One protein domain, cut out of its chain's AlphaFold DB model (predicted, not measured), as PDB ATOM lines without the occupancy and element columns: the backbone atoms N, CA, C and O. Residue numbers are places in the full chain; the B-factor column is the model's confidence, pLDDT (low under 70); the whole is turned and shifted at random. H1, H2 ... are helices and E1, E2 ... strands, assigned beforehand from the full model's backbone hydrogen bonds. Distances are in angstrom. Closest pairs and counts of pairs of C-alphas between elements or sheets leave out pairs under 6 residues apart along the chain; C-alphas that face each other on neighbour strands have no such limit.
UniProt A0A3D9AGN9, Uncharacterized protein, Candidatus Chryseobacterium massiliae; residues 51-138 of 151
ATOM      1  N   ILE A  51     459.285 709.940 331.575       96.50
ATOM      2  CA  ILE A  51     460.456 710.815 331.629       96.50
ATOM      3  C   ILE A  51     459.992 712.199 332.068       96.50
ATOM      4  O   ILE A  51     459.115 712.794 331.443       96.50
ATOM      5  N   ILE A  52     460.626 712.721 333.111       96.56
ATOM      6  CA  ILE A  52     460.376 714.057 333.648       96.56
ATOM      7  C   ILE A  52     461.633 714.901 333.440       96.56
ATOM      8  O   ILE A  52     462.738 714.451 333.746       96.56
ATOM      9  N   VAL A  53     461.464 716.124 332.927       97.44
ATOM     10  CA  VAL A  53     462.559 717.083 332.713       97.44
ATOM     11  C   VAL A  53     462.354 718.324 333.578       97.44
ATOM     12  O   VAL A  53     461.400 719.095 333.415       97.44
ATOM     13  N   GLU A  54     463.295 718.539 334.484       97.38
ATOM     14  CA  GLU A  54     463.345 719.649 335.427       97.38
ATOM     15  C   GLU A  54     464.457 720.619 335.010       97.38
ATOM     16  O   GLU A  54     465.557 720.208 334.642       97.38
ATOM     17  N   LYS A  55     464.177 721.927 335.050       96.81
ATOM     18  CA  LYS A  55     465.216 722.948 334.871       96.81
ATOM     19  C   LYS A  55     465.872 723.174 336.229       96.81
ATOM     20  O   LYS A  55     465.167 723.498 337.180       96.81
ATOM     21  N   LEU A  56     467.186 722.988 336.307       96.81
ATOM     22  CA  LEU A  56     467.958 723.236 337.525       96.81
ATOM     23  C   LEU A  56     468.538 724.652 337.547       96.81
ATOM     24  O   LEU A  56     468.593 725.266 338.604       96.81
ATOM     25  N   ASP A  57     468.988 725.141 336.389       95.44
ATOM     26  CA  ASP A  57     469.607 726.460 336.217       95.44
ATOM     27  C   ASP A  57     469.514 726.902 334.741       95.44
ATOM     28  O   ASP A  57     468.908 726.215 333.907       95.44
ATOM     29  N   GLU A  58     470.112 728.035 334.383       93.19
ATOM     30  CA  GLU A  58     470.343 728.416 332.993       93.19
ATOM     31  C   GLU A  58     471.130 727.318 332.263       93.19
ATOM     32  O   GLU A  58     472.206 726.897 332.684       93.19
ATOM     33  N   ASN A  59     470.554 726.808 331.171       94.81
ATOM     34  CA  ASN A  59     471.111 725.727 330.356       94.81
ATOM     35  C   ASN A  59     471.430 724.417 331.108       94.81
ATOM     36  O   ASN A  59     472.069 723.528 330.544       94.81
ATOM     37  N   LYS A  60     470.962 724.252 332.351       97.44
ATOM     38  CA  LYS A  60     471.196 723.062 333.176       97.44
ATOM     39  C   LYS A  60     469.884 722.366 333.509       97.44
ATOM     40  O   LYS A  60     468.959 722.977 334.047       97.44
ATOM     41  N   TYR A  61     469.825 721.066 333.241       98.06
ATOM     42  CA  TYR A  61     468.597 720.280 333.342       98.06
ATOM     43  C   TYR A  61     468.836 718.957 334.061       98.06
ATOM     44  O   TYR A  61     469.900 718.355 333.931       98.06
ATOM     45  N   LEU A  62     467.823 718.498 334.789       98.19
ATOM     46  CA  LEU A  62     467.749 717.159 335.354       98.19
ATOM     47  C   LEU A  62     466.675 716.375 334.611       98.19
ATOM     48  O   LEU A  62     465.535 716.820 334.491       98.19
ATOM     49  N   ILE A  63     467.042 715.200 334.129       97.94
ATOM     50  CA  ILE A  63     466.139 714.252 333.495       97.94
ATOM     51  C   ILE A  63     466.013 713.059 334.423       97.94
ATOM     52  O   ILE A  63     467.009 712.406 334.725       97.94
ATOM     53  N   LYS A  64     464.792 712.768 334.861       97.31
ATOM     54  CA  LYS A  64     464.468 711.579 335.650       97.31
ATOM     55  C   LYS A  64     463.688 710.615 334.775       97.31
ATOM     56  O   LYS A  64     462.657 710.979 334.208       97.31
ATOM     57  N   CYS A  65     464.185 709.396 334.663       95.81
ATOM     58  CA  CYS A  65     463.566 708.327 333.899       95.81
ATOM     59  C   CYS A  65     462.975 707.286 334.850       95.81
ATOM     60  O   CYS A  65     463.583 706.922 335.861       95.81
ATOM     61  N   PHE A  66     461.780 706.815 334.506       95.06
ATOM     62  CA  PHE A  66     460.990 705.890 335.303       95.06
ATOM     63  C   PHE A  66     460.479 704.748 334.431       95.06
ATOM     64  O   PHE A  66     460.163 704.919 333.246       95.06
ATOM     65  N   GLU A  67     460.334 703.581 335.049       91.56
ATOM     66  CA  GLU A  67     459.738 702.418 334.397       91.56
ATOM     67  C   GLU A  67     458.273 702.666 334.021       91.56
ATOM     68  O   GLU A  67     457.829 702.239 332.956       91.56
ATOM     69  N   ASN A  68     457.522 703.388 334.855       90.56
ATOM     70  CA  ASN A  68     456.131 703.770 334.614       90.56
ATOM     71  C   ASN A  68     455.745 705.015 335.440       90.56
ATOM     72  O   ASN A  68     456.515 705.479 336.277       90.56
ATOM     73  N   GLU A  69     454.546 705.558 335.216       82.81
ATOM     74  CA  GLU A  69     454.044 706.762 335.907       82.81
ATOM     75  C   GLU A  69     453.851 706.585 337.418       82.81
ATOM     76  O   GLU A  69     453.948 707.550 338.167       82.81
ATOM     77  N   LYS A  70     453.593 705.354 337.875       85.69
ATOM     78  CA  LYS A  70     453.373 705.035 339.294       85.69
ATOM     79  C   LYS A  70     454.675 704.808 340.065       85.69
ATOM     80  O   LYS A  70     454.637 704.573 341.267       85.69
ATOM     81  N   SER A  71     455.817 704.814 339.380       86.94
ATOM     82  CA  SER A  71     457.110 704.544 339.997       86.94
ATOM     83  C   SER A  71     457.517 705.708 340.895       86.94
ATOM     84  O   SER A  71     457.745 706.815 340.418       86.94
ATOM     85  N   GLU A  72     457.666 705.446 342.192       84.50
ATOM     86  CA  GLU A  72     458.099 706.464 343.161       84.50
ATOM     87  C   GLU A  72     459.580 706.838 343.007       84.50
ATOM     88  O   GLU A  72     459.999 707.932 343.384       84.50
ATOM     89  N   LYS A  73     460.390 705.924 342.459       88.06
ATOM     90  CA  LYS A  73     461.836 706.094 342.295       88.06
ATOM     91  C   LYS A  73     462.220 706.050 340.825       88.06
ATOM     92  O   LYS A  73     461.770 705.180 340.078       88.06
ATOM     93  N   SER A  74     463.088 706.976 340.433       92.62
ATOM     94  CA  SER A  74     463.748 706.961 339.132       92.62
ATOM     95  C   SER A  74     464.684 705.753 339.048       92.62
ATOM     96  O   SER A  74     465.334 705.382 340.027       92.62
ATOM     97  N   ASN A  75     464.758 705.122 337.877       90.06
ATOM     98  CA  ASN A  75     465.707 704.037 337.607       90.06
ATOM     99  C   ASN A  75     466.935 704.520 336.816       90.06
ATOM    100  O   ASN A  75     467.894 703.760 336.656       90.06
ATOM    101  N   LEU A  76     466.902 705.761 336.328       94.00
ATOM    102  CA  LEU A  76     467.983 706.452 335.642       94.00
ATOM    103  C   LEU A  76     467.793 707.963 335.823       94.00
ATOM    104  O   LEU A  76     466.686 708.477 335.661       94.00
ATOM    105  N   GLU A  77     468.873 708.677 336.122       96.56
ATOM    106  CA  GLU A  77     468.885 710.140 336.141       96.56
ATOM    107  C   GLU A  77     470.026 710.687 335.288       96.56
ATOM    108  O   GLU A  77     471.126 710.137 335.273       96.56
ATOM    109  N   LEU A  78     469.763 711.784 334.577       97.50
ATOM    110  CA  LEU A  78     470.766 712.504 333.805       97.50
ATOM    111  C   LEU A  78     470.782 713.972 334.210       97.50
ATOM    112  O   LEU A  78     469.771 714.660 334.095       97.50
ATOM    113  N   THR A  79     471.940 714.479 334.620       98.00
ATOM    114  CA  THR A  79     472.158 715.925 334.746       98.00
ATOM    115  C   THR A  79     472.847 716.419 333.485       98.00
ATOM    116  O   THR A  79     473.963 715.991 333.203       98.00
ATOM    117  N   LEU A  80     472.201 717.306 332.733       97.38
ATOM    118  CA  LEU A  80     472.702 717.849 331.473       97.38
ATOM    119  C   LEU A  80     473.140 719.304 331.632       97.38
ATOM    120  O   LEU A  80     472.462 720.091 332.295       97.38
ATOM    121  N   ILE A  81     474.222 719.666 330.949       96.94
ATOM    122  CA  ILE A  81     474.632 721.047 330.697       96.94
ATOM    123  C   ILE A  81     474.611 721.263 329.187       96.94
ATOM    124  O   ILE A  81     475.316 720.586 328.430       96.94
ATOM    125  N   LEU A  82     473.774 722.196 328.755       95.62
ATOM    126  CA  LEU A  82     473.624 722.585 327.365       95.62
ATOM    127  C   LEU A  82     474.494 723.803 327.065       95.62
ATOM    128  O   LEU A  82     474.672 724.690 327.895       95.62
ATOM    129  N   LYS A  83     475.011 723.863 325.842       94.44
ATOM    130  CA  LYS A  83     475.727 725.025 325.322       94.44
ATOM    131  C   LYS A  83     475.024 725.539 324.069       94.44
ATOM    132  O   LYS A  83     474.859 724.741 323.140       94.44
ATOM    133  N   PRO A  84     474.665 726.832 324.004       93.00
ATOM    134  CA  PRO A  84     474.070 727.424 322.814       93.00
ATOM    135  C   PRO A  84     474.933 727.232 321.561       93.00
ATOM    136  O   PRO A  84     476.171 727.279 321.597       93.00
ATOM    137  N   LYS A  85     474.261 727.020 320.436       91.44
ATOM    138  CA  LYS A  85     474.808 726.867 319.087       91.44
ATOM    139  C   LYS A  85     473.893 727.561 318.082       91.44
ATOM    140  O   LYS A  85     472.882 728.146 318.431       91.44
ATOM    141  N   ASN A  86     474.294 727.544 316.818       88.69
ATOM    142  CA  ASN A  86     473.511 728.073 315.699       88.69
ATOM    143  C   ASN A  86     472.704 726.986 314.968       88.69
ATOM    144  O   ASN A  86     472.121 727.256 313.923       88.69
ATOM    145  N   VAL A  87     472.736 725.752 315.469       88.25
ATOM    146  CA  VAL A  87     472.060 724.586 314.903       88.25
ATOM    147  C   VAL A  87     471.794 723.579 316.022       88.25
ATOM    148  O   VAL A  87     472.547 723.525 316.997       88.25
ATOM    149  N   ASP A  88     470.732 722.792 315.877       90.38
ATOM    150  CA  ASP A  88     470.383 721.699 316.782       90.38
ATOM    151  C   ASP A  88     471.400 720.555 316.693       90.38
ATOM    152  O   ASP A  88     471.522 719.868 315.676       90.38
ATOM    153  N   LEU A  89     472.160 720.375 317.774       89.88
ATOM    154  CA  LEU A  89     473.153 719.317 317.953       89.88
ATOM    155  C   LEU A  89     472.872 718.518 319.232       89.88
ATOM    156  O   LEU A  89     473.800 717.950 319.824       89.88
ATOM    157  N   ILE A  90     471.617 718.483 319.686       91.94
ATOM    158  CA  ILE A  90     471.222 717.750 320.887       91.94
ATOM    159  C   ILE A  90     471.247 716.253 320.571       91.94
ATOM    160  O   ILE A  90     470.363 715.717 319.907       91.94
ATOM    161  N   ARG A  91     472.284 715.570 321.059       89.25
ATOM    162  CA  ARG A  91     472.483 714.123 320.921       89.25
ATOM    163  C   ARG A  91     473.394 713.599 322.022       89.25
ATOM    164  O   ARG A  91     474.300 714.307 322.461       89.25
ATOM    165  N   PHE A  92     473.169 712.357 322.433       88.25
ATOM    166  CA  PHE A  92     474.069 711.639 323.332       88.25
ATOM    167  C   PHE A  92     475.162 710.934 322.527       88.25
ATOM    168  O   PHE A  92     474.879 710.328 321.498       88.25
ATOM    169  N   TYR A  93     476.407 711.018 322.995       77.19
ATOM    170  CA  TYR A  93     477.569 710.461 322.286       77.19
ATOM    171  C   TYR A  93     478.035 709.116 322.856       77.19
ATOM    172  O   TYR A  93     478.590 708.312 322.119       77.19
ATOM    173  N   PHE A  94     477.808 708.874 324.151       77.81
ATOM    174  CA  PHE A  94     478.328 707.715 324.891       77.81
ATOM    175  C   PHE A  94     477.342 707.209 325.957       77.81
ATOM    176  O   PHE A  94     477.745 706.593 326.945       77.81
ATOM    177  N   LEU A  95     476.053 707.513 325.785       84.25
ATOM    178  CA  LEU A  95     475.015 706.998 326.663       84.25
ATOM    179  C   LEU A  95     474.777 705.529 326.301       84.25
ATOM    180  O   LEU A  95     474.497 705.208 325.150       84.25
ATOM    181  N   ASP A  96     474.954 704.656 327.287       80.50
ATOM    182  CA  ASP A  96     474.895 703.200 327.131       80.50
ATOM    183  C   ASP A  96     473.434 702.721 327.176       80.50
ATOM    184  O   ASP A  96     473.003 702.063 328.122       80.50
ATOM    185  N   LEU A  97     472.630 703.212 326.228       84.12
ATOM    186  CA  LEU A  97     471.210 702.908 326.031       84.12
ATOM    187  C   LEU A  97     470.914 702.861 324.524       84.12
ATOM    188  O   LEU A  97     471.683 703.361 323.698       84.12
ATOM    189  N   SER A  98     469.794 702.255 324.136       81.62
ATOM    190  CA  SER A  98     469.379 702.235 322.738       81.62
ATOM    191  C   SER A  98     469.023 703.629 322.231       81.62
ATOM    192  O   SER A  98     468.591 704.522 322.972       81.62
ATOM    193  N   ASN A  99     469.103 703.792 320.910       80.62
ATOM    194  CA  ASN A  99     468.671 705.021 320.258       80.62
ATOM    195  C   ASN A  99     467.201 705.351 320.549       80.62
ATOM    196  O   ASN A  99     466.867 706.514 320.730       80.62
ATOM    197  N   ASN A 100     466.320 704.355 320.647       83.69
ATOM    198  CA  ASN A 100     464.922 704.581 321.007       83.69
ATOM    199  C   ASN A 100     464.795 705.325 322.347       83.69
ATOM    200  O   ASN A 100     464.046 706.297 322.453       83.69
ATOM    201  N   ILE A 101     465.565 704.924 323.362       88.31
ATOM    202  CA  ILE A 101     465.591 705.635 324.645       88.31
ATOM    203  C   ILE A 101     466.206 707.028 324.485       88.31
ATOM    204  O   ILE A 101     465.660 707.994 325.023       88.31
ATOM    205  N   HIS A 102     467.283 707.167 323.705       89.31
ATOM    206  CA  HIS A 102     467.883 708.476 323.425       89.31
ATOM    207  C   HIS A 102     466.861 709.441 322.821       89.31
ATOM    208  O   HIS A 102     466.725 710.562 323.306       89.31
ATOM    209  N   GLN A 103     466.102 709.001 321.815       88.88
ATOM    210  CA  GLN A 103     465.083 709.815 321.153       88.88
ATOM    211  C   GLN A 103     463.962 710.216 322.112       88.88
ATOM    212  O   GLN A 103     463.566 711.379 322.114       88.88
ATOM    213  N   LYS A 104     463.493 709.310 322.982       92.25
ATOM    214  CA  LYS A 104     462.496 709.646 324.017       92.25
ATOM    215  C   LYS A 104     463.003 710.735 324.964       92.25
ATOM    216  O   LYS A 104     462.294 711.704 325.226       92.25
ATOM    217  N   ILE A 105     464.237 710.594 325.452       94.56
ATOM    218  CA  ILE A 105     464.864 711.574 326.348       94.56
ATOM    219  C   ILE A 105     465.025 712.925 325.639       94.56
ATOM    220  O   ILE A 105     464.629 713.956 326.180       94.56
ATOM    221  N   ILE A 106     465.570 712.925 324.421       94.19
ATOM    222  CA  ILE A 106     465.787 714.139 323.622       94.19
ATOM    223  C   ILE A 106     464.457 714.818 323.299       94.19
ATOM    224  O   ILE A 106     464.357 716.035 323.420       94.19
ATOM    225  N   SER A 107     463.426 714.058 322.932       93.62
ATOM    226  CA  SER A 107     462.086 714.582 322.661       93.62
ATOM    227  C   SER A 107     461.522 715.308 323.881       93.62
ATOM    228  O   SER A 107     461.097 716.454 323.751       93.62
ATOM    229  N   LYS A 108     461.610 714.711 325.076       95.56
ATOM    230  CA  LYS A 108     461.151 715.350 326.317       95.56
ATOM    231  C   LYS A 108     461.982 716.557 326.725       95.56
ATOM    232  O   LYS A 108     461.437 717.541 327.222       95.56
ATOM    233  N   LEU A 109     463.289 716.524 326.481       96.25
ATOM    234  CA  LEU A 109     464.136 717.696 326.668       96.25
ATOM    235  C   LEU A 109     463.716 718.833 325.728       96.25
ATOM    236  O   LEU A 109     463.568 719.963 326.175       96.25
ATOM    237  N   LYS A 110     463.470 718.539 324.447       94.56
ATOM    238  CA  LYS A 110     463.019 719.529 323.462       94.56
ATOM    239  C   LYS A 110     461.652 720.111 323.816       94.56
ATOM    240  O   LYS A 110     461.505 721.326 323.774       94.56
ATOM    241  N   GLU A 111     460.696 719.292 324.259       94.75
ATOM    242  CA  GLU A 111     459.426 719.792 324.812       94.75
ATOM    243  C   GLU A 111     459.677 720.833 325.919       94.75
ATOM    244  O   GLU A 111     459.075 721.902 325.907       94.75
ATOM    245  N   LYS A 112     460.628 720.574 326.830       95.12
ATOM    246  CA  LYS A 112     460.988 721.505 327.913       95.12
ATOM    247  C   LYS A 112     461.668 722.791 327.429       95.12
ATOM    248  O   LYS A 112     461.570 723.815 328.103       95.12
ATOM    249  N   LEU A 113     462.374 722.736 326.301       94.12
ATOM    250  CA  LEU A 113     463.057 723.879 325.686       94.12
ATOM    251  C   LEU A 113     462.114 724.785 324.872       94.12
ATOM    252  O   LEU A 113     462.558 725.806 324.356       94.12
ATOM    253  N   ASN A 114     460.820 724.452 324.774       88.69
ATOM    254  CA  ASN A 114     459.782 725.295 324.164       88.69
ATOM    255  C   ASN A 114     460.108 725.785 322.736       88.69
ATOM    256  O   ASN A 114     459.772 726.912 322.377       88.69
ATOM    257  N   GLY A 115     460.757 724.960 321.913       77.81
ATOM    258  CA  GLY A 115     461.057 725.306 320.518       77.81
ATOM    259  C   GLY A 115     462.476 725.812 320.245       77.81
ATOM    260  O   GLY A 115     462.865 725.851 319.079       77.81
ATOM    261  N   ASP A 116     463.268 726.151 321.269       87.25
ATOM    262  CA  ASP A 116     464.678 726.519 321.085       87.25
ATOM    263  C   ASP A 116     465.587 725.291 321.219       87.25
ATOM    264  O   ASP A 116     465.908 724.833 322.314       87.25
ATOM    265  N   TYR A 117     465.989 724.720 320.085       89.94
ATOM    266  CA  TYR A 117     466.769 723.477 320.048       89.94
ATOM    267  C   TYR A 117     468.224 723.685 319.665       89.94
ATOM    268  O   TYR A 117     468.959 722.707 319.545       89.94
ATOM    269  N   ASN A 118     468.659 724.929 319.468       94.12
ATOM    270  CA  ASN A 118     469.988 725.236 318.955       94.12
ATOM    271  C   ASN A 118     471.051 725.103 320.054       94.12
ATOM    272  O   ASN A 118     471.701 726.066 320.450       94.12
ATOM    273  N   TYR A 119     471.239 723.881 320.541       93.81
ATOM    274  CA  TYR A 119     472.156 723.538 321.613       93.81
ATOM    275  C   TYR A 119     472.990 722.318 321.248       93.81
ATOM    276  O   TYR A 119     472.625 721.492 320.414       93.81
ATOM    277  N   VAL A 120     474.110 722.177 321.944       93.69
ATOM    278  CA  VAL A 120     474.824 720.911 322.086       93.69
ATOM    279  C   VAL A 120     474.821 720.508 323.557       93.69
ATOM    280  O   VAL A 120     474.917 721.367 324.433       93.69
ATOM    281  N   ILE A 121     474.738 719.207 323.838       94.38
ATOM    282  CA  ILE A 121     475.003 718.681 325.182       94.38
ATOM    283  C   ILE A 121     476.517 718.769 325.405       94.38
ATOM    284  O   ILE A 121     477.267 717.976 324.843       94.38
ATOM    285  N   GLU A 122     476.980 719.764 326.163       94.00
ATOM    286  CA  GLU A 122     478.412 719.977 326.427       94.00
ATOM    287  C   GLU A 122     478.936 718.987 327.466       94.00
ATOM    288  O   GLU A 122     480.045 718.467 327.340       94.00
ATOM    289  N   ASN A 123     478.130 718.714 328.486       94.69
ATOM    290  CA  ASN A 123     478.460 717.801 329.567       94.69
ATOM    291  C   ASN A 123     477.187 717.114 330.054       94.69
ATOM    292  O   ASN A 123     476.123 717.735 330.114       94.69
ATOM    293  N   TYR A 124     477.295 715.845 330.423       96.25
ATOM    294  CA  TYR A 124     476.236 715.151 331.130       96.25
ATOM    295  C   TYR A 124     476.777 714.124 332.116       96.25
ATOM    296  O   TYR A 124     477.785 713.461 331.874       96.25
ATOM    297  N   ILE A 125     476.075 714.000 333.238       96.69
ATOM    298  CA  ILE A 125     476.314 712.988 334.266       96.69
ATOM    299  C   ILE A 125     475.135 712.027 334.242       96.69
ATOM    300  O   ILE A 125     473.991 712.474 334.239       96.69
ATOM    301  N   VAL A 126     475.421 710.732 334.238       95.31
ATOM    302  CA  VAL A 126     474.442 709.649 334.223       95.31
ATOM    303  C   VAL A 126     474.533 708.873 335.529       95.31
ATOM    304  O   VAL A 126     475.601 708.367 335.878       95.31
ATOM    305  N   ASP A 127     473.406 708.758 336.223       95.31
ATOM    306  CA  ASP A 127     473.216 707.915 337.399       95.31
ATOM    307  C   ASP A 127     472.267 706.765 337.047       95.31
ATOM    308  O   ASP A 127     471.055 706.950 336.933       95.31
ATOM    309  N   TYR A 128     472.811 705.559 336.889       91.12
ATOM    310  CA  TYR A 128     472.026 704.350 336.610       91.12
ATOM    311  C   TYR A 128     471.375 703.744 337.866       91.12
ATOM    312  O   TYR A 128     470.790 702.657 337.784       91.12
ATOM    313  N   LYS A 129     471.501 704.410 339.024       90.88
ATOM    314  CA  LYS A 129     471.044 703.956 340.347       90.88
ATOM    315  C   LYS A 129     471.659 702.624 340.779       90.88
ATOM    316  O   LYS A 129     471.063 701.864 341.531       90.88
ATOM    317  N   ASN A 130     472.876 702.359 340.310       87.62
ATOM    318  CA  ASN A 130     473.684 701.185 340.653       87.62
ATOM    319  C   ASN A 130     474.907 701.535 341.525       87.62
ATOM    320  O   ASN A 130     475.803 700.712 341.678       87.62
ATOM    321  N   GLY A 131     474.958 702.758 342.068       86.50
ATOM    322  CA  GLY A 131     476.072 703.256 342.883       86.50
ATOM    323  C   GLY A 131     477.214 703.903 342.095       86.50
ATOM    324  O   GLY A 131     478.139 704.424 342.714       86.50
ATOM    325  N   PHE A 132     477.153 703.925 340.757       87.81
ATOM    326  CA  PHE A 132     478.169 704.548 339.908       87.81
ATOM    327  C   PHE A 132     477.605 705.709 339.088       87.81
ATOM    328  O   PHE A 132     476.583 705.582 338.414       87.81
ATOM    329  N   LEU A 133     478.343 706.821 339.089       91.00
ATOM    330  CA  LEU A 133     478.080 707.978 338.240       91.00
ATOM    331  C   LEU A 133     479.053 707.980 337.064       91.00
ATOM    332  O   LEU A 133     480.266 707.878 337.256       91.00
ATOM    333  N   ARG A 134     478.531 708.121 335.847       92.25
ATOM    334  CA  ARG A 134     479.350 708.288 334.639       92.25
ATOM    335  C   ARG A 134     479.239 709.715 334.144       92.25
ATOM    336  O   ARG A 134     478.134 710.208 333.952       92.25
ATOM    337  N   GLN A 135     480.372 710.369 333.921       93.69
ATOM    338  CA  GLN A 135     480.412 711.714 333.363       93.69
ATOM    339  C   GLN A 135     480.988 711.686 331.953       93.69
ATOM    340  O   GLN A 135     482.006 711.049 331.693       93.69
ATOM    341  N   TYR A 136     480.354 712.439 331.066       91.44
ATOM    342  CA  TYR A 136     480.745 712.573 329.676       91.44
ATOM    343  C   TYR A 136     480.784 714.046 329.309       91.44
ATOM    344  O   TYR A 136     479.837 714.784 329.577       91.44
ATOM    345  N   LYS A 137     481.867 714.470 328.664       91.56
ATOM    346  CA  LYS A 137     482.098 715.868 328.313       91.56
ATOM    347  C   LYS A 137     482.621 715.982 326.891       91.56
ATOM    348  O   LYS A 137     483.394 715.144 326.432       91.56
ATOM    349  N   ILE A 138     482.218 717.049 326.218       86.00
ATOM    350  CA  ILE A 138     482.811 717.489 324.964       86.00
ATOM    351  C   ILE A 138     483.762 718.640 325.264       86.00
ATOM    352  O   ILE A 138     483.333 719.728 325.641       86.00
TER     353      ILE A 138
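This is residues 51 to 138 of the 151 residues of an uncharacterized protein of Candidatus Chryseobacterium massiliae (UniProt A0A3D9AGN9). A single twisted sheet of five strands makes a wall, and one helix, H1, lies slantwise over one face of it, over the E1 and E2 side; no named helix covers the other face. Between E3 and H1 runs a long stretch with no named element, residues 85 to 98. The printed part has 88 residues, with five named strands and one named helix along the chain in the order E1, E2, E3, H1, E4, E5; the sheet's order is E1, E2, E3, E4, E5, all antiparallel, and the class is mixed, helices and strands. The whole is compact, with a radius of gyration of the C-alphas of 12.5 A, and its C-alphas span 37 by 26 by 24 A.

E1, residues 51 to 57, and E2, residues 60 to 66, form a hairpin; N 54 and O 62 are 2.8 A apart, within hydrogen-bond range. E2 and E3, residues 76 to 84, are a hairpin too, with N 63 and O 78 at 2.8 A. E1, E2 and E3 make a meander, each strand the antiparallel neighbour of the one before. H1, residues 99 to 112, is on the sheet at a height over the sheet of 9.6 A and lies over E1 and E2; H1 and the sheet E1, E2, E3, E4, E5 are two layers, a helix on one face of a sheet. On the local plane its line and that of E1 stand at 52 degrees, slantwise to the strands. The closest C-alphas of E1 and H1 are those of Val 53 and Leu 109, 6.3 A apart; those of E2 and H1 are Ile 63 and Ile 105, 7.7 A. In H1 every O i to N i+4 pair is within hydrogen-bond range. E4, residues 119 to 127, is the antiparallel neighbour of E3, with N 81 and O 123 at 2.8 A, and it bends by 60 degrees at residue 122. E5, residues 133 to 137, forms a hairpin with E4, with N 126 and O 134 at 2.8 A. E1 and E5 are the edge strands, and they are apart.

E1 begins at C-alpha 51, (460.456, 710.815, 331.629), and is 18.7 A long. E2 measures 20.1 A, E3 25.3 A. H1 begins at C-alpha 99, (468.671, 705.021, 320.258), and is 19.7 A long. E4 measures 22.2 A and E5 13.3 A, ending at C-alpha 137, (482.098, 715.868, 328.313).

The C-alphas of Lys 70 and Asn 86 are the two farthest apart, 38.6 A. The printed part has no cut. The link from E3 to H1, 14 residues, is long. The mean pLDDT of the printed part is 91.6, and no printed residue is under 70.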